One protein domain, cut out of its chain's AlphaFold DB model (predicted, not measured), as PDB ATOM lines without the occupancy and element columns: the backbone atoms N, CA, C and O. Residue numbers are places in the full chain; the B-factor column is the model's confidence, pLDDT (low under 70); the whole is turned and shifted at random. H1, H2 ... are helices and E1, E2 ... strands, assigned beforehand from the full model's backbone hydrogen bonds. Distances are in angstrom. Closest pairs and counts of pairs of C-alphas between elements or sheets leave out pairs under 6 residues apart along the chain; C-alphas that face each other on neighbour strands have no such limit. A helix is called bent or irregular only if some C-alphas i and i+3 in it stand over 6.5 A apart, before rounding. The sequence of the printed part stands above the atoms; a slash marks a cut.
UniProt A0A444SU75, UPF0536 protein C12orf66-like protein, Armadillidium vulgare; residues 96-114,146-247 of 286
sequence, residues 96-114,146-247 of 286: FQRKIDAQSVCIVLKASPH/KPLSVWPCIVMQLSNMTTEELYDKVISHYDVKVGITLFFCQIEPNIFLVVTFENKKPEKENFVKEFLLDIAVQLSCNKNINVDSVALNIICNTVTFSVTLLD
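This is residues 96 to 114 and 146 to 247 of the 286 residues of the protein "UPF0536 protein C12orf66-like protein" of Armadillidium vulgare (UniProt A0A444SU75). A twisted sheet of four strands has the long helix H4 along one face and curls round the helix H2 on its other face, three layers in all. A tail, residues 222 to 247 with H5 and H6, sticks out from this body and makes the length of the whole. The printed part has 121 residues, with six named helices and four named strands in the order H1 E1 H2 H3 E2 E3 E4 H4 H5 H6, a mixed class; the sheet order is E1 E4 E3 E2, antiparallel throughout. The whole is loose, with a radius of gyration of the C-alphas of 19.3 A and spans of 69 by 34 by 23 A, while the body without the tail spans 36 by 27 by 23 A.

Start in the sheet with E3, residues 180 to 188, 24.7 A long, from C-alpha 180 at (214.603, 168.082, 153.470). Its neighbours are E4, residues 191 to 198, 23.4 A, and E2, residues 170 to 175, 16.3 A; the edge strand E1, residues 104 to 110, 18.6 A, is the neighbour of E4. H4, residues 202 to 219, runs 26.2 A and is irregular: C-alphas 203 and 206 are 7.7 A apart. H2 is residues 151 to 160, 14.4 A; the short helices are H1, 96 to 100, H3, 163 to 166, and H5, 222 to 225. H6, residues 229 to 244, runs 21.2 A and ends at C-alpha 244, (186.562, 215.859, 131.950).

E2, E3 and E4 form a meander, each strand the antiparallel neighbour of the one before, in two hairpins. Look for N 173 and O 182, 2.8 A, between E2 and E3, for N 193 and O 185, 2.8 A, between E3 and E4, and for N 106 and O 194, 2.9 A, between E4 and E1. H4 is on the sheet at a height of 8.7 A, over E3 and E2, and runs along the strands, at 19 degrees to E3 on the local plane; C-alphas 187 and 216 are their closest, 4.5 A. H2 and E3 come closest at the C-alphas of Ile 154 and Leu 182, 7.6 A. H3 is on the opposite face from H4, over none of the strands, and H1 only grazes the sheet. H5 and H6 are not on it. In H1, H2 and H6 each O i to N i+4 pair is within hydrogen-bond range, in H4 12 of 14; H3 and H5 are too short for one.

The farthest C-alphas, of Lys 177 and Asp 247, are 70.0 A apart. Residues 115 to 145 are not printed, and C-alphas 114 and 146 are 25.3 A apart across this cut. The links printed whole are tight. Mean pLDDT of the printed part is 75.4; it is under 70 at residues 112 to 114, 163 to 164, 201 to 203 and 221 to 247.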
ATOM      1  N   PHE A  96     218.687 186.175 158.998       95.12
ATOM      2  CA  PHE A  96     217.671 185.145 159.174       95.12
ATOM      3  C   PHE A  96     218.258 183.750 158.959       95.12
ATOM      4  O   PHE A  96     218.230 182.958 159.897       95.12
ATOM      5  N   GLN A  97     218.870 183.480 157.799       93.94
ATOM      6  CA  GLN A  97     219.468 182.180 157.473       93.94
ATOM      7  C   GLN A  97     220.416 181.700 158.582       93.94
ATOM      8  O   GLN A  97     220.274 180.569 159.044       93.94
ATOM      9  N   ARG A  98     221.299 182.579 159.082       93.19
ATOM     10  CA  ARG A  98     222.219 182.268 160.192       93.19
ATOM     11  C   ARG A  98     221.504 182.011 161.518       93.19
ATOM     12  O   ARG A  98     221.880 181.104 162.247       93.19
ATOM     13  N   LYS A  99     220.474 182.797 161.849       92.94
ATOM     14  CA  LYS A  99     219.726 182.682 163.114       92.94
ATOM     15  C   LYS A  99     218.961 181.363 163.219       92.94
ATOM     16  O   LYS A  99     218.884 180.764 164.290       92.94
ATOM     17  N   ILE A 100     218.343 180.932 162.125       90.62
ATOM     18  CA  ILE A 100     217.539 179.706 162.105       90.62
ATOM     19  C   ILE A 100     218.327 178.471 161.688       90.62
ATOM     20  O   ILE A 100     217.828 177.365 161.921       90.62
ATOM     21  N   ASP A 101     219.545 178.660 161.176       90.12
ATOM     22  CA  ASP A 101     220.383 177.599 160.625       90.12
ATOM     23  C   ASP A 101     219.636 176.867 159.494       90.12
ATOM     24  O   ASP A 101     219.353 175.667 159.551       90.12
ATOM     25  N   ALA A 102     219.179 177.656 158.513       91.00
ATOM     26  CA  ALA A 102     218.643 177.136 157.255       91.00
ATOM     27  C   ALA A 102     219.790 176.728 156.333       91.00
ATOM     28  O   ALA A 102     220.825 177.386 156.304       91.00
ATOM     29  N   GLN A 103     219.575 175.699 155.521       91.69
ATOM     30  CA  GLN A 103     220.545 175.282 154.514       91.69
ATOM     31  C   GLN A 103     220.692 176.360 153.432       91.69
ATOM     32  O   GLN A 103     221.805 176.750 153.086       91.69
ATOM     33  N   SER A 104     219.573 176.884 152.925       92.88
ATOM     34  CA  SER A 104     219.587 177.990 151.971       92.88
ATOM     35  C   SER A 104     218.299 178.810 152.013       92.88
ATOM     36  O   SER A 104     217.237 178.330 152.415       92.88
ATOM     37  N   VAL A 105     218.401 180.062 151.574       94.69
ATOM     38  CA  VAL A 105     217.262 180.921 151.249       94.69
ATOM     39  C   VAL A 105     217.452 181.410 149.823       94.69
ATOM     40  O   VAL A 105     218.514 181.940 149.486       94.69
ATOM     41  N   CYS A 106     216.444 181.238 148.976       94.56
ATOM     42  CA  CYS A 106     216.500 181.667 147.587       94.56
ATOM     43  C   CYS A 106     215.198 182.314 147.120       94.56
ATOM     44  O   CYS A 106     214.122 182.071 147.663       94.56
ATOM     45  N   ILE A 107     215.322 183.172 146.112       93.94
ATOM     46  CA  ILE A 107     214.204 183.770 145.393       93.94
ATOM     47  C   ILE A 107     214.196 183.164 143.999       93.94
ATOM     48  O   ILE A 107     215.210 183.202 143.300       93.94
ATOM     49  N   VAL A 108     213.052 182.623 143.604       91.88
ATOM     50  CA  VAL A 108     212.853 181.905 142.351       91.88
ATOM     51  C   VAL A 108     211.861 182.670 141.483       91.88
ATOM     52  O   VAL A 108     210.759 182.980 141.926       91.88
ATOM     53  N   LEU A 109     212.245 182.960 140.243       88.81
ATOM     54  CA  LEU A 109     211.360 183.445 139.190       88.81
ATOM     55  C   LEU A 109     210.855 182.248 138.386       88.81
ATOM     56  O   LEU A 109     211.661 181.467 137.892       88.81
ATOM     57  N   LYS A 110     209.547 182.163 138.173       85.56
ATOM     58  CA  LYS A 110     208.945 181.361 137.111       85.56
ATOM     59  C   LYS A 110     208.907 182.199 135.832       85.56
ATOM     60  O   LYS A 110     208.110 183.129 135.717       85.56
ATOM     61  N   ALA A 111     209.802 181.920 134.894       73.69
ATOM     62  CA  ALA A 111     209.797 182.545 133.583       73.69
ATOM     63  C   ALA A 111     208.498 182.178 132.846       73.69
ATOM     64  O   ALA A 111     208.092 181.019 132.796       73.69
ATOM     65  N   SER A 112     207.825 183.186 132.289       62.47
ATOM     66  CA  SER A 112     206.746 182.942 131.333       62.47
ATOM     67  C   SER A 112     207.365 182.469 130.013       62.47
ATOM     68  O   SER A 112     208.404 183.008 129.635       62.47
ATOM     69  N   PRO A 113     206.729 181.559 129.255       53.97
ATOM     70  CA  PRO A 113     207.211 181.148 127.931       53.97
ATOM     71  C   PRO A 113     207.327 182.309 126.923       53.97
ATOM     72  O   PRO A 113     207.993 182.178 125.907       53.97
ATOM     73  N   HIS A 114     206.715 183.464 127.214       45.44
ATOM     74  CA  HIS A 114     206.824 184.693 126.414       45.44
ATOM     75  C   HIS A 114     207.934 185.639 126.906       45.44
ATOM     76  O   HIS A 114     208.159 186.704 126.331       45.44
ATOM     77  N   LYS A 146     223.835 178.644 145.832       85.38
ATOM     78  CA  LYS A 146     222.732 178.160 144.991       85.38
ATOM     79  C   LYS A 146     222.393 176.710 145.390       85.38
ATOM     80  O   LYS A 146     223.302 175.879 145.446       85.38
ATOM     81  N   PRO A 147     221.118 176.388 145.670       84.00
ATOM     82  CA  PRO A 147     220.720 175.102 146.237       84.00
ATOM     83  C   PRO A 147     220.642 173.997 145.168       84.00
ATOM     84  O   PRO A 147     219.584 173.429 144.922       84.00
ATOM     85  N   LEU A 148     221.766 173.695 144.508       84.00
ATOM     86  CA  LEU A 148     221.822 172.835 143.315       84.00
ATOM     87  C   LEU A 148     221.318 171.406 143.563       84.00
ATOM     88  O   LEU A 148     220.609 170.859 142.726       84.00
ATOM     89  N   SER A 149     221.645 170.809 144.713       84.69
ATOM     90  CA  SER A 149     221.238 169.437 145.054       84.69
ATOM     91  C   SER A 149     219.735 169.296 145.292       84.69
ATOM     92  O   SER A 149     219.163 168.241 145.032       84.69
ATOM     93  N   VAL A 150     219.088 170.361 145.765       86.75
ATOM     94  CA  VAL A 150     217.664 170.373 146.136       86.75
ATOM     95  C   VAL A 150     216.808 171.104 145.098       86.75
ATOM     96  O   VAL A 150     215.582 171.119 145.201       86.75
ATOM     97  N   TRP A 151     217.442 171.677 144.071       88.56
ATOM     98  CA  TRP A 151     216.792 172.413 142.990       88.56
ATOM     99  C   TRP A 151     215.694 171.610 142.279       88.56
ATOM    100  O   TRP A 151     214.597 172.151 142.127       88.56
ATOM    101  N   PRO A 152     215.889 170.320 141.927       87.19
ATOM    102  CA  PRO A 152     214.820 169.529 141.317       87.19
ATOM    103  C   PRO A 152     213.586 169.408 142.221       87.19
ATOM    104  O   PRO A 152     212.459 169.494 141.735       87.19
ATOM    105  N   CYS A 153     213.781 169.279 143.539       87.38
ATOM    106  CA  CYS A 153     212.682 169.241 144.504       87.38
ATOM    107  C   CYS A 153     211.947 170.586 144.567       87.38
ATOM    108  O   CYS A 153     210.719 170.605 144.581       87.38
ATOM    109  N   ILE A 154     212.679 171.707 144.563       89.44
ATOM    110  CA  ILE A 154     212.092 173.057 144.540       89.44
ATOM    111  C   ILE A 154     211.222 173.242 143.290       89.44
ATOM    112  O   ILE A 154     210.063 173.634 143.409       89.44
ATOM    113  N   VAL A 155     211.762 172.929 142.109       88.50
ATOM    114  CA  VAL A 155     211.060 173.084 140.825       88.50
ATOM    115  C   VAL A 155     209.822 172.195 140.766       88.50
ATOM    116  O   VAL A 155     208.746 172.678 140.425       88.50
ATOM    117  N   MET A 156     209.944 170.925 141.160       85.81
ATOM    118  CA  MET A 156     208.826 169.979 141.186       85.81
ATOM    119  C   MET A 156     207.695 170.437 142.118       85.81
ATOM    120  O   MET A 156     206.520 170.315 141.784       85.81
ATOM    121  N   GLN A 157     208.023 170.969 143.296       87.06
ATOM    122  CA  GLN A 157     207.003 171.485 144.210       87.06
ATOM    123  C   GLN A 157     206.333 172.742 143.645       87.06
ATOM    124  O   GLN A 157     205.108 172.819 143.612       87.06
ATOM    125  N   LEU A 158     207.112 173.687 143.112       87.62
ATOM    126  CA  LEU A 158     206.580 174.904 142.488       87.62
ATOM    127  C   LEU A 158     205.761 174.640 141.217       87.62
ATOM    128  O   LEU A 158     204.933 175.475 140.859       87.62
ATOM    129  N   SER A 159     205.993 173.536 140.504       84.44
ATOM    130  CA  SER A 159     205.171 173.157 139.348       84.44
ATOM    131  C   SER A 159     203.827 172.561 139.755       84.44
ATOM    132  O   SER A 159     202.861 172.690 139.010       84.44
ATOM    133  N   ASN A 160     203.773 171.916 140.922       82.38
ATOM    134  CA  ASN A 160     202.565 171.277 141.439       82.38
ATOM    135  C   ASN A 160     201.670 172.249 142.217       82.38
ATOM    136  O   ASN A 160     200.468 172.025 142.300       82.38
ATOM    137  N   MET A 161     202.250 173.307 142.786       80.88
ATOM    138  CA  MET A 161     201.513 174.335 143.517       80.88
ATOM    139  C   MET A 161     200.797 175.291 142.565       80.88
ATOM    140  O   MET A 161     201.376 175.810 141.607       80.88
ATOM    141  N   THR A 162     199.540 175.584 142.873       73.69
ATOM    142  CA  THR A 162     198.774 176.638 142.207       73.69
ATOM    143  C   THR A 162     199.008 177.990 142.884       73.69
ATOM    144  O   THR A 162     199.312 178.087 144.073       73.69
ATOM    145  N   THR A 163     198.858 179.079 142.127       68.44
ATOM    146  CA  THR A 163     198.982 180.447 142.659       68.44
ATOM    147  C   THR A 163     197.961 180.739 143.767       68.44
ATOM    148  O   THR A 163     198.262 181.477 144.698       68.44
ATOM    149  N   GLU A 164     196.779 180.125 143.715       68.12
ATOM    150  CA  GLU A 164     195.734 180.298 144.733       68.12
ATOM    151  C   GLU A 164     196.109 179.670 146.083       68.12
ATOM    152  O   GLU A 164     195.771 180.209 147.137       68.12
ATOM    153  N   GLU A 165     196.854 178.562 146.073       70.62
ATOM    154  CA  GLU A 165     197.315 177.895 147.296       70.62
ATOM    155  C   GLU A 165     198.380 178.709 148.039       70.62
ATOM    156  O   GLU A 165     198.462 178.651 149.269       70.62
ATOM    157  N   LEU A 166     199.184 179.478 147.301       72.44
ATOM    158  CA  LEU A 166     200.312 180.251 147.827       72.44
ATOM    159  C   LEU A 166     199.965 181.706 148.168       72.44
ATOM    160  O   LEU A 166     200.766 182.380 148.822       72.44
ATOM    161  N   TYR A 167     198.798 182.199 147.749       74.19
ATOM    162  CA  TYR A 167     198.409 183.585 147.982       74.19
ATOM    163  C   TYR A 167     198.275 183.883 149.482       74.19
ATOM    164  O   TYR A 167     197.468 183.267 150.181       74.19
ATOM    165  N   ASP A 168     199.081 184.835 149.964       75.50
ATOM    166  CA  ASP A 168     199.149 185.275 151.368       75.50
ATOM    167  C   ASP A 168     199.396 184.134 152.379       75.50
ATOM    168  O   ASP A 168     199.004 184.190 153.545       75.50
ATOM    169  N   LYS A 169     200.034 183.048 151.922       87.12
ATOM    170  CA  LYS A 169     200.281 181.842 152.715       87.12
ATOM    171  C   LYS A 169     201.705 181.339 152.543       87.12
ATOM    172  O   LYS A 169     202.385 181.594 151.550       87.12
ATOM    173  N   VAL A 170     202.151 180.589 153.548       89.25
ATOM    174  CA  VAL A 170     203.427 179.872 153.522       89.25
ATOM    175  C   VAL A 170     203.147 178.383 153.602       89.25
ATOM    176  O   VAL A 170     202.601 177.904 154.599       89.25
ATOM    177  N   ILE A 171     203.547 177.656 152.564       88.94
ATOM    178  CA  ILE A 171     203.383 176.204 152.477       88.94
ATOM    179  C   ILE A 171     204.681 175.538 152.922       88.94
ATOM    180  O   ILE A 171     205.759 175.887 152.439       88.94
ATOM    181  N   SER A 172     204.581 174.581 153.845       88.94
ATOM    182  CA  SER A 172     205.691 173.736 154.277       88.94
ATOM    183  C   SER A 172     205.557 172.337 153.675       88.94
ATOM    184  O   SER A 172     204.491 171.724 153.710       88.94
ATOM    185  N   HIS A 173     206.645 171.826 153.104       88.25
ATOM    186  CA  HIS A 173     206.720 170.489 152.529       88.25
ATOM    187  C   HIS A 173     207.946 169.763 153.077       88.25
ATOM    188  O   HIS A 173     209.052 170.294 153.034       88.25
ATOM    189  N   TYR A 174     207.765 168.545 153.584       88.19
ATOM    190  CA  TYR A 174     208.869 167.695 154.022       88.19
ATOM    191  C   TYR A 174     209.012 166.505 153.079       88.19
ATOM    192  O   TYR A 174     208.124 165.653 153.018       88.19
ATOM    193  N   ASP A 175     210.140 166.441 152.378       85.56
ATOM    194  CA  ASP A 175     210.500 165.296 151.556       85.56
ATOM    195  C   ASP A 175     211.200 164.250 152.430       85.56
ATOM    196  O   ASP A 175     212.343 164.424 152.854       85.56
ATOM    197  N   VAL A 176     210.499 163.148 152.703       83.69
ATOM    198  CA  VAL A 176     210.999 162.042 153.533       83.69
ATOM    199  C   VAL A 176     212.165 161.308 152.864       83.69
ATOM    200  O   VAL A 176     213.022 160.778 153.564       83.69
ATOM    201  N   LYS A 177     212.217 161.267 151.525       81.69
ATOM    202  CA  LYS A 177     213.236 160.510 150.782       81.69
ATOM    203  C   LYS A 177     214.590 161.200 150.838       81.69
ATOM    204  O   LYS A 177     215.608 160.526 150.940       81.69
ATOM    205  N   VAL A 178     214.585 162.529 150.766       82.00
ATOM    206  CA  VAL A 178     215.808 163.347 150.779       82.00
ATOM    207  C   VAL A 178     216.083 163.940 152.167       82.00
ATOM    208  O   VAL A 178     217.178 164.423 152.430       82.00
ATOM    209  N   GLY A 179     215.109 163.884 153.082       86.06
ATOM    210  CA  GLY A 179     215.242 164.403 154.442       86.06
ATOM    211  C   GLY A 179     215.271 165.930 154.504       86.06
ATOM    212  O   GLY A 179     215.948 166.494 155.361       86.06
ATOM    213  N   ILE A 180     214.563 166.616 153.602       88.81
ATOM    214  CA  ILE A 180     214.603 168.082 153.470       88.81
ATOM    215  C   ILE A 180     213.236 168.684 153.753       88.81
ATOM    216  O   ILE A 180     212.214 168.196 153.271       88.81
ATOM    217  N   THR A 181     213.214 169.791 154.495       91.31
ATOM    218  CA  THR A 181     212.023 170.642 154.616       91.31
ATOM    219  C   THR A 181     212.161 171.871 153.726       91.31
ATOM    220  O   THR A 181     213.151 172.598 153.801       91.31
ATOM    221  N   LEU A 182     211.146 172.116 152.904       91.69
ATOM    222  CA  LEU A 182     211.020 173.259 152.014       91.69
ATOM    223  C   LEU A 182     209.863 174.137 152.490       91.69
ATOM    224  O   LEU A 182     208.771 173.640 152.762       91.69
ATOM    225  N   PHE A 183     210.096 175.440 152.568       93.25
ATOM    226  CA  PHE A 183     209.055 176.438 152.797       93.25
ATOM    227  C   PHE A 183     208.925 177.314 151.566       93.25
ATOM    228  O   PHE A 183     209.935 177.808 151.070       93.25
ATOM    229  N   PHE A 184     207.695 177.536 151.116       93.12
ATOM    230  CA  PHE A 184     207.376 178.331 149.937       93.12
ATOM    231  C   PHE A 184     206.459 179.482 150.317       93.12
ATOM    232  O   PHE A 184     205.480 179.288 151.035       93.12
ATOM    233  N   CYS A 185     206.763 180.672 149.815       93.00
ATOM    234  CA  CYS A 185     205.925 181.854 149.951       93.00
ATOM    235  C   CYS A 185     205.925 182.624 148.633       93.00
ATOM    236  O   CYS A 185     206.983 182.850 148.044       93.00
ATOM    237  N   GLN A 186     204.756 183.028 148.155       91.06
ATOM    238  CA  GLN A 186     204.661 183.819 146.937       91.06
ATOM    239  C   GLN A 186     204.834 185.310 147.242       91.06
ATOM    240  O   GLN A 186     204.136 185.866 148.085       91.06
ATOM    241  N   ILE A 187     205.762 185.962 146.536       88.69
ATOM    242  CA  ILE A 187     205.993 187.410 146.633       88.69
ATOM    243  C   ILE A 187     205.193 188.148 145.552       88.69
ATOM    244  O   ILE A 187     204.526 189.141 145.828       88.69
ATOM    245  N   GLU A 188     205.286 187.670 144.310       85.31
ATOM    246  CA  GLU A 188     204.578 188.187 143.130       85.31
ATOM    247  C   GLU A 188     204.061 186.997 142.301       85.31
ATOM    248  O   GLU A 188     204.529 185.877 142.523       85.31
ATOM    249  N   PRO A 189     203.152 187.183 141.320       81.94
ATOM    250  CA  PRO A 189     202.574 186.078 140.545       81.94
ATOM    251  C   PRO A 189     203.593 185.053 140.023       81.94
ATOM    252  O   PRO A 189     203.339 183.854 140.077       81.94
ATOM    253  N   ASN A 190     204.776 185.525 139.620       84.56
ATOM    254  CA  ASN A 190     205.859 184.695 139.096       84.56
ATOM    255  C   ASN A 190     207.096 184.630 140.006       84.56
ATOM    256  O   ASN A 190     208.093 184.046 139.596       84.56
ATOM    257  N   ILE A 191     207.087 185.231 141.200       89.19
ATOM    258  CA  ILE A 191     208.270 185.301 142.073       89.19
ATOM    259  C   ILE A 191     207.964 184.679 143.429       89.19
ATOM    260  O   ILE A 191     207.046 185.100 144.135       89.19
ATOM    261  N   PHE A 192     208.794 183.718 143.817       91.88
ATOM    262  CA  PHE A 192     208.628 182.890 145.003       91.88
ATOM    263  C   PHE A 192     209.852 183.002 145.907       91.88
ATOM    264  O   PHE A 192     210.986 183.041 145.437       91.88
ATOM    265  N   LEU A 193     209.623 183.034 147.212       94.06
ATOM    266  CA  LEU A 193     210.642 182.940 148.246       94.06
ATOM    267  C   LEU A 193     210.648 181.518 148.798       94.06
ATOM    268  O   LEU A 193     209.602 180.998 149.190       94.06
ATOM    269  N   VAL A 194     211.827 180.903 148.828       94.25
ATOM    270  CA  VAL A 194     212.002 179.507 149.222       94.25
ATOM    271  C   VAL A 194     213.079 179.392 150.292       94.25
ATOM    272  O   VAL A 194     214.172 179.946 150.150       94.25
ATOM    273  N   VAL A 195     212.784 178.653 151.361       94.31
ATOM    274  CA  VAL A 195     213.746 178.314 152.423       94.31
ATOM    275  C   VAL A 195     213.897 176.810 152.491       94.31
ATOM    276  O   VAL A 195     212.899 176.092 152.527       94.31
ATOM    277  N   THR A 196     215.139 176.343 152.548       92.56
ATOM    278  CA  THR A 196     215.460 174.920 152.643       92.56
ATOM    279  C   THR A 196     216.131 174.605 153.972       92.56
ATOM    280  O   THR A 196     216.963 175.368 154.473       92.56
ATOM    281  N   PHE A 197     215.771 173.467 154.551       91.25
ATOM    282  CA  PHE A 197     216.372 172.927 155.762       91.25
ATOM    283  C   PHE A 197     216.794 171.487 155.550       91.25
ATOM    284  O   PHE A 197     216.043 170.687 154.991       91.25
ATOM    285  N   GLU A 198     217.955 171.152 156.095       85.75
ATOM    286  CA  GLU A 198     218.326 169.768 156.343       85.75
ATOM    287  C   GLU A 198     217.581 169.297 157.596       85.75
ATOM    288  O   GLU A 198     217.720 169.883 158.676       85.75
ATOM    289  N   ASN A 199     216.797 168.232 157.441       81.94
ATOM    290  CA  ASN A 199     215.926 167.625 158.445       81.94
ATOM    291  C   ASN A 199     214.653 168.415 158.789       81.94
ATOM    292  O   ASN A 199     214.504 169.611 158.531       81.94
ATOM    293  N   LYS A 200     213.719 167.712 159.435       74.62
ATOM    294  CA  LYS A 200     212.457 168.274 159.920       74.62
ATOM    295  C   LYS A 200     212.707 169.156 161.150       74.62
ATOM    296  O   LYS A 200     213.081 168.645 162.202       74.62
ATOM    297  N   LYS A 201     212.455 170.467 161.043       69.75
ATOM    298  CA  LYS A 201     212.575 171.436 162.156       69.75
ATOM    299  C   LYS A 201     211.204 172.039 162.542       69.75
ATOM    300  O   LYS A 201     210.929 173.180 162.175       69.75
ATOM    301  N   PRO A 202     210.337 171.315 163.283       67.38
ATOM    302  CA  PRO A 202     208.981 171.783 163.608       67.38
ATOM    303  C   PRO A 202     208.958 172.976 164.581       67.38
ATOM    304  O   PRO A 202     208.073 173.820 164.506       67.38
ATOM    305  N   GLU A 203     209.955 173.104 165.460       69.94
ATOM    306  CA  GLU A 203     209.982 174.139 166.511       69.94
ATOM    307  C   GLU A 203     210.123 175.571 165.974       69.94
ATOM    308  O   GLU A 203     209.702 176.530 166.616       69.94
ATOM    309  N   LYS A 204     210.719 175.730 164.787       78.12
ATOM    310  CA  LYS A 204     210.986 177.040 164.171       78.12
ATOM    311  C   LYS A 204     209.964 177.409 163.095       78.12
ATOM    312  O   LYS A 204     210.076 178.479 162.503       78.12
ATOM    313  N   GLU A 205     208.977 176.552 162.840       84.31
ATOM    314  CA  GLU A 205     208.060 176.680 161.705       84.31
ATOM    315  C   GLU A 205     207.282 178.003 161.717       84.31
ATOM    316  O   GLU A 205     207.259 178.699 160.705       84.31
ATOM    317  N   ASN A 206     206.723 178.414 162.860       89.94
ATOM    318  CA  ASN A 206     205.975 179.674 162.950       89.94
ATOM    319  C   ASN A 206     206.865 180.895 162.686       89.94
ATOM    320  O   ASN A 206     206.499 181.761 161.898       89.94
ATOM    321  N   PHE A 207     208.069 180.917 163.263       91.44
ATOM    322  CA  PHE A 207     209.030 181.999 163.039       91.44
ATOM    323  C   PHE A 207     209.446 182.104 161.563       91.44
ATOM    324  O   PHE A 207     209.587 183.203 161.030       91.44
ATOM    325  N   VAL A 208     209.623 180.965 160.883       92.12
ATOM    326  CA  VAL A 208     209.906 180.929 159.440       92.12
ATOM    327  C   VAL A 208     208.725 181.492 158.654       92.12
ATOM    328  O   VAL A 208     208.930 182.352 157.802       92.12
ATOM    329  N   LYS A 209     207.495 181.060 158.953       92.38
ATOM    330  CA  LYS A 209     206.286 181.541 158.267       92.38
ATOM    331  C   LYS A 209     206.096 183.049 158.430       92.38
ATOM    332  O   LYS A 209     205.900 183.738 157.435       92.38
ATOM    333  N   GLU A 210     206.219 183.564 159.651       93.62
ATOM    334  CA  GLU A 210     206.113 184.999 159.941       93.62
ATOM    335  C   GLU A 210     207.159 185.815 159.179       93.62
ATOM    336  O   GLU A 210     206.825 186.820 158.554       93.62
ATOM    337  N   PHE A 211     208.416 185.360 159.175       94.75
ATOM    338  CA  PHE A 211     209.481 186.028 158.434       94.75
ATOM    339  C   PHE A 211     209.214 186.046 156.924       94.75
ATOM    340  O   PHE A 211     209.388 187.080 156.277       94.75
ATOM    341  N   LEU A 212     208.785 184.917 156.351       93.62
ATOM    342  CA  LEU A 212     208.514 184.812 154.918       93.62
ATOM    343  C   LEU A 212     207.349 185.700 154.485       93.62
ATOM    344  O   LEU A 212     207.482 186.409 153.488       93.62
ATOM    345  N   LEU A 213     206.261 185.725 155.259       92.44
ATOM    346  CA  LEU A 213     205.131 186.620 155.008       92.44
ATOM    347  C   LEU A 213     205.538 188.089 155.135       92.44
ATOM    348  O   LEU A 213     205.186 188.893 154.276       92.44
ATOM    349  N   ASP A 214     206.319 188.455 156.155       92.06
ATOM    350  CA  ASP A 214     206.776 189.837 156.327       92.06
ATOM    351  C   ASP A 214     207.610 190.317 155.128       92.06
ATOM    352  O   ASP A 214     207.353 191.390 154.573       92.06
ATOM    353  N   ILE A 215     208.558 189.497 154.664       92.12
ATOM    354  CA  ILE A 215     209.365 189.800 153.477       92.12
ATOM    355  C   ILE A 215     208.496 189.862 152.217       92.12
ATOM    356  O   ILE A 215     208.627 190.812 151.442       92.12
ATOM    357  N   ALA A 216     207.591 188.901 152.012       90.62
ATOM    358  CA  ALA A 216     206.709 188.876 150.848       90.62
ATOM    359  C   ALA A 216     205.806 190.114 150.786       90.62
ATOM    360  O   ALA A 216     205.691 190.752 149.740       90.62
ATOM    361  N   VAL A 217     205.241 190.531 151.919       87.62
ATOM    362  CA  VAL A 217     204.389 191.721 152.009       87.62
ATOM    363  C   VAL A 217     205.183 193.016 151.803       87.62
ATOM    364  O   VAL A 217     204.685 193.954 151.178       87.62
ATOM    365  N   GLN A 218     206.420 193.096 152.299       87.88
ATOM    366  CA  GLN A 218     207.288 194.252 152.046       87.88
ATOM    367  C   GLN A 218     207.687 194.352 150.563       87.88
ATOM    368  O   GLN A 218     207.710 195.449 150.006       87.88
ATOM    369  N   LEU A 219     207.964 193.222 149.905       85.94
ATOM    370  CA  LEU A 219     208.405 193.172 148.506       85.94
ATOM    371  C   LEU A 219     207.259 193.265 147.487       85.94
ATOM    372  O   LEU A 219     207.475 193.786 146.388       85.94
ATOM    373  N   SER A 220     206.047 192.824 147.830       77.44
ATOM    374  CA  SER A 220     204.858 192.999 146.981       77.44
ATOM    375  C   SER A 220     204.460 194.470 146.835       77.44
ATOM    376  O   SER A 220     203.691 194.813 145.945       77.44
ATOM    377  N   CYS A 221     205.014 195.364 147.669       66.56
ATOM    378  CA  CYS A 221     204.735 196.803 147.691       66.56
ATOM    379  C   CYS A 221     203.254 197.157 147.959       66.56
ATOM    380  O   CYS A 221     202.911 198.339 147.996       66.56
ATOM    381  N   ASN A 222     202.398 196.170 148.250       56.41
ATOM    382  CA  ASN A 222     200.966 196.345 148.511       56.41
ATOM    383  C   ASN A 222     200.695 197.185 149.769       56.41
ATOM    384  O   ASN A 222     199.782 198.009 149.778       56.41
ATOM    385  N   LYS A 223     201.529 197.062 150.813       47.53
ATOM    386  CA  LYS A 223     201.427 197.909 152.020       47.53
ATOM    387  C   LYS A 223     201.675 199.392 151.738       47.53
ATOM    388  O   LYS A 223     201.090 200.232 152.410       47.53
ATOM    389  N   ASN A 224     202.499 199.719 150.743       44.34
ATOM    390  CA  ASN A 224     202.742 201.110 150.368       44.34
ATOM    391  C   ASN A 224     201.591 201.683 149.534       44.34
ATOM    392  O   ASN A 224     201.397 202.887 149.548       44.34
ATOM    393  N   ILE A 225     200.806 200.852 148.844       46.47
ATOM    394  CA  ILE A 225     199.638 201.286 148.057       46.47
ATOM    395  C   ILE A 225     198.424 201.553 148.962       46.47
ATOM    396  O   ILE A 225     197.567 202.360 148.624       46.47
ATOM    397  N   ASN A 226     198.376 200.942 150.150       37.31
ATOM    398  CA  ASN A 226     197.247 201.040 151.078       37.31
ATOM    399  C   ASN A 226     197.259 202.308 151.962       37.31
ATOM    400  O   ASN A 226     196.622 202.344 153.014       37.31
ATOM    401  N   VAL A 227     198.012 203.342 151.567       41.19
ATOM    402  CA  VAL A 227     197.977 204.651 152.227       41.19
ATOM    403  C   VAL A 227     196.837 205.452 151.612       41.19
ATOM    404  O   VAL A 227     196.976 206.020 150.534       41.19
ATOM    405  N   ASP A 228     195.725 205.439 152.341       40.72
ATOM    406  CA  ASP A 228     194.488 206.188 152.161       40.72
ATOM    407  C   ASP A 228     193.811 206.011 150.798       40.72
ATOM    408  O   ASP A 228     194.245 206.520 149.764       40.72
ATOM    409  N   SER A 229     192.622 205.401 150.820       40.38
ATOM    410  CA  SER A 229     191.651 205.445 149.717       40.38
ATOM    411  C   SER A 229     191.425 206.865 149.178       40.38
ATOM    412  O   SER A 229     191.003 207.022 148.040       40.38
ATOM    413  N   VAL A 230     191.758 207.898 149.960       41.06
ATOM    414  CA  VAL A 230     191.779 209.312 149.582       41.06
ATOM    415  C   VAL A 230     192.919 209.650 148.616       41.06
ATOM    416  O   VAL A 230     192.675 210.390 147.678       41.06
ATOM    417  N   ALA A 231     194.137 209.122 148.771       41.34
ATOM    418  CA  ALA A 231     195.235 209.369 147.830       41.34
ATOM    419  C   ALA A 231     195.014 208.634 146.501       41.34
ATOM    420  O   ALA A 231     195.235 209.212 145.442       41.34
ATOM    421  N   LEU A 232     194.489 207.405 146.553       41.97
ATOM    422  CA  LEU A 232     194.027 206.667 145.373       41.97
ATOM    423  C   LEU A 232     192.818 207.347 144.715       41.97
ATOM    424  O   LEU A 232     192.820 207.500 143.501       41.97
ATOM    425  N   ASN A 233     191.850 207.859 145.487       40.12
ATOM    426  CA  ASN A 233     190.768 208.692 144.952       40.12
ATOM    427  C   ASN A 233     191.263 210.038 144.436       40.12
ATOM    428  O   ASN A 233     190.665 210.552 143.511       40.12
ATOM    429  N   ILE A 234     192.320 210.636 144.981       45.94
ATOM    430  CA  ILE A 234     192.901 211.870 144.440       45.94
ATOM    431  C   ILE A 234     193.669 211.555 143.164       45.94
ATOM    432  O   ILE A 234     193.565 212.322 142.223       45.94
ATOM    433  N   ILE A 235     194.394 210.443 143.066       44.53
ATOM    434  CA  ILE A 235     195.073 210.049 141.826       44.53
ATOM    435  C   ILE A 235     194.032 209.688 140.758       44.53
ATOM    436  O   ILE A 235     194.082 210.250 139.670       44.53
ATOM    437  N   CYS A 236     193.033 208.862 141.082       38.56
ATOM    438  CA  CYS A 236     191.930 208.539 140.178       38.56
ATOM    439  C   CYS A 236     191.101 209.779 139.833       38.56
ATOM    440  O   CYS A 236     190.931 210.053 138.660       38.56
ATOM    441  N   ASN A 237     190.658 210.591 140.797       35.12
ATOM    442  CA  ASN A 237     189.862 211.787 140.504       35.12
ATOM    443  C   ASN A 237     190.687 212.893 139.853       35.12
ATOM    444  O   ASN A 237     190.139 213.580 139.021       35.12
ATOM    445  N   THR A 238     191.975 213.085 140.138       40.66
ATOM    446  CA  THR A 238     192.781 214.091 139.414       40.66
ATOM    447  C   THR A 238     193.018 213.645 137.974       40.66
ATOM    448  O   THR A 238     193.013 214.485 137.081       40.66
ATOM    449  N   VAL A 239     193.145 212.340 137.715       37.91
ATOM    450  CA  VAL A 239     193.211 211.789 136.352       37.91
ATOM    451  C   VAL A 239     191.846 211.881 135.658       37.91
ATOM    452  O   VAL A 239     191.788 212.362 134.536       37.91
ATOM    453  N   THR A 240     190.734 211.554 136.323       32.38
ATOM    454  CA  THR A 240     189.374 211.661 135.756       32.38
ATOM    455  C   THR A 240     188.933 213.118 135.561       32.38
ATOM    456  O   THR A 240     188.334 213.442 134.545       32.38
ATOM    457  N   PHE A 241     189.283 214.029 136.471       28.30
ATOM    458  CA  PHE A 241     188.990 215.467 136.374       28.30
ATOM    459  C   PHE A 241     189.902 216.161 135.351       28.30
ATOM    460  O   PHE A 241     189.483 217.116 134.709       28.30
ATOM    461  N   SER A 242     191.114 215.641 135.111       30.61
ATOM    462  CA  SER A 242     191.938 216.058 133.962       30.61
ATOM    463  C   SER A 242     191.419 215.505 132.629       30.61
ATOM    464  O   SER A 242     191.796 216.020 131.585       30.61
ATOM    465  N   VAL A 243     190.550 214.488 132.644       32.94
ATOM    466  CA  VAL A 243     189.901 213.936 131.440       32.94
ATOM    467  C   VAL A 243     188.554 214.617 131.150       32.94
ATOM    468  O   VAL A 243     188.163 214.686 129.992       32.94
ATOM    469  N   THR A 244     187.865 215.187 132.148       31.78
ATOM    470  CA  THR A 244     186.562 215.859 131.950       31.78
ATOM    471  C   THR A 244     186.605 217.391 131.934       31.78
ATOM    472  O   THR A 244     185.617 218.004 131.543       31.78
ATOM    473  N   LEU A 245     187.718 218.028 132.318       28.06
ATOM    474  CA  LEU A 245     187.838 219.497 132.376       28.06
ATOM    475  C   LEU A 245     188.953 220.090 131.499       28.06
ATOM    476  O   LEU A 245     189.281 221.266 131.636       28.06
ATOM    477  N   LEU A 246     189.509 219.306 130.571       32.03
ATOM    478  CA  LEU A 246     190.472 219.777 129.568       32.03
ATOM    479  C   LEU A 246     189.827 219.974 128.190       32.03
ATOM    480  O   LEU A 246     190.412 219.652 127.161       32.03
ATOM    481  N   ASP A 247     188.645 220.586 128.176       35.16
ATOM    482  CA  ASP A 247     188.255 221.405 127.037       35.16
ATOM    483  C   ASP A 247     188.911 222.786 127.189       35.16
ATOM    484  O   ASP A 247     188.627 223.547 128.113       35.16
TER     485      ASP A 247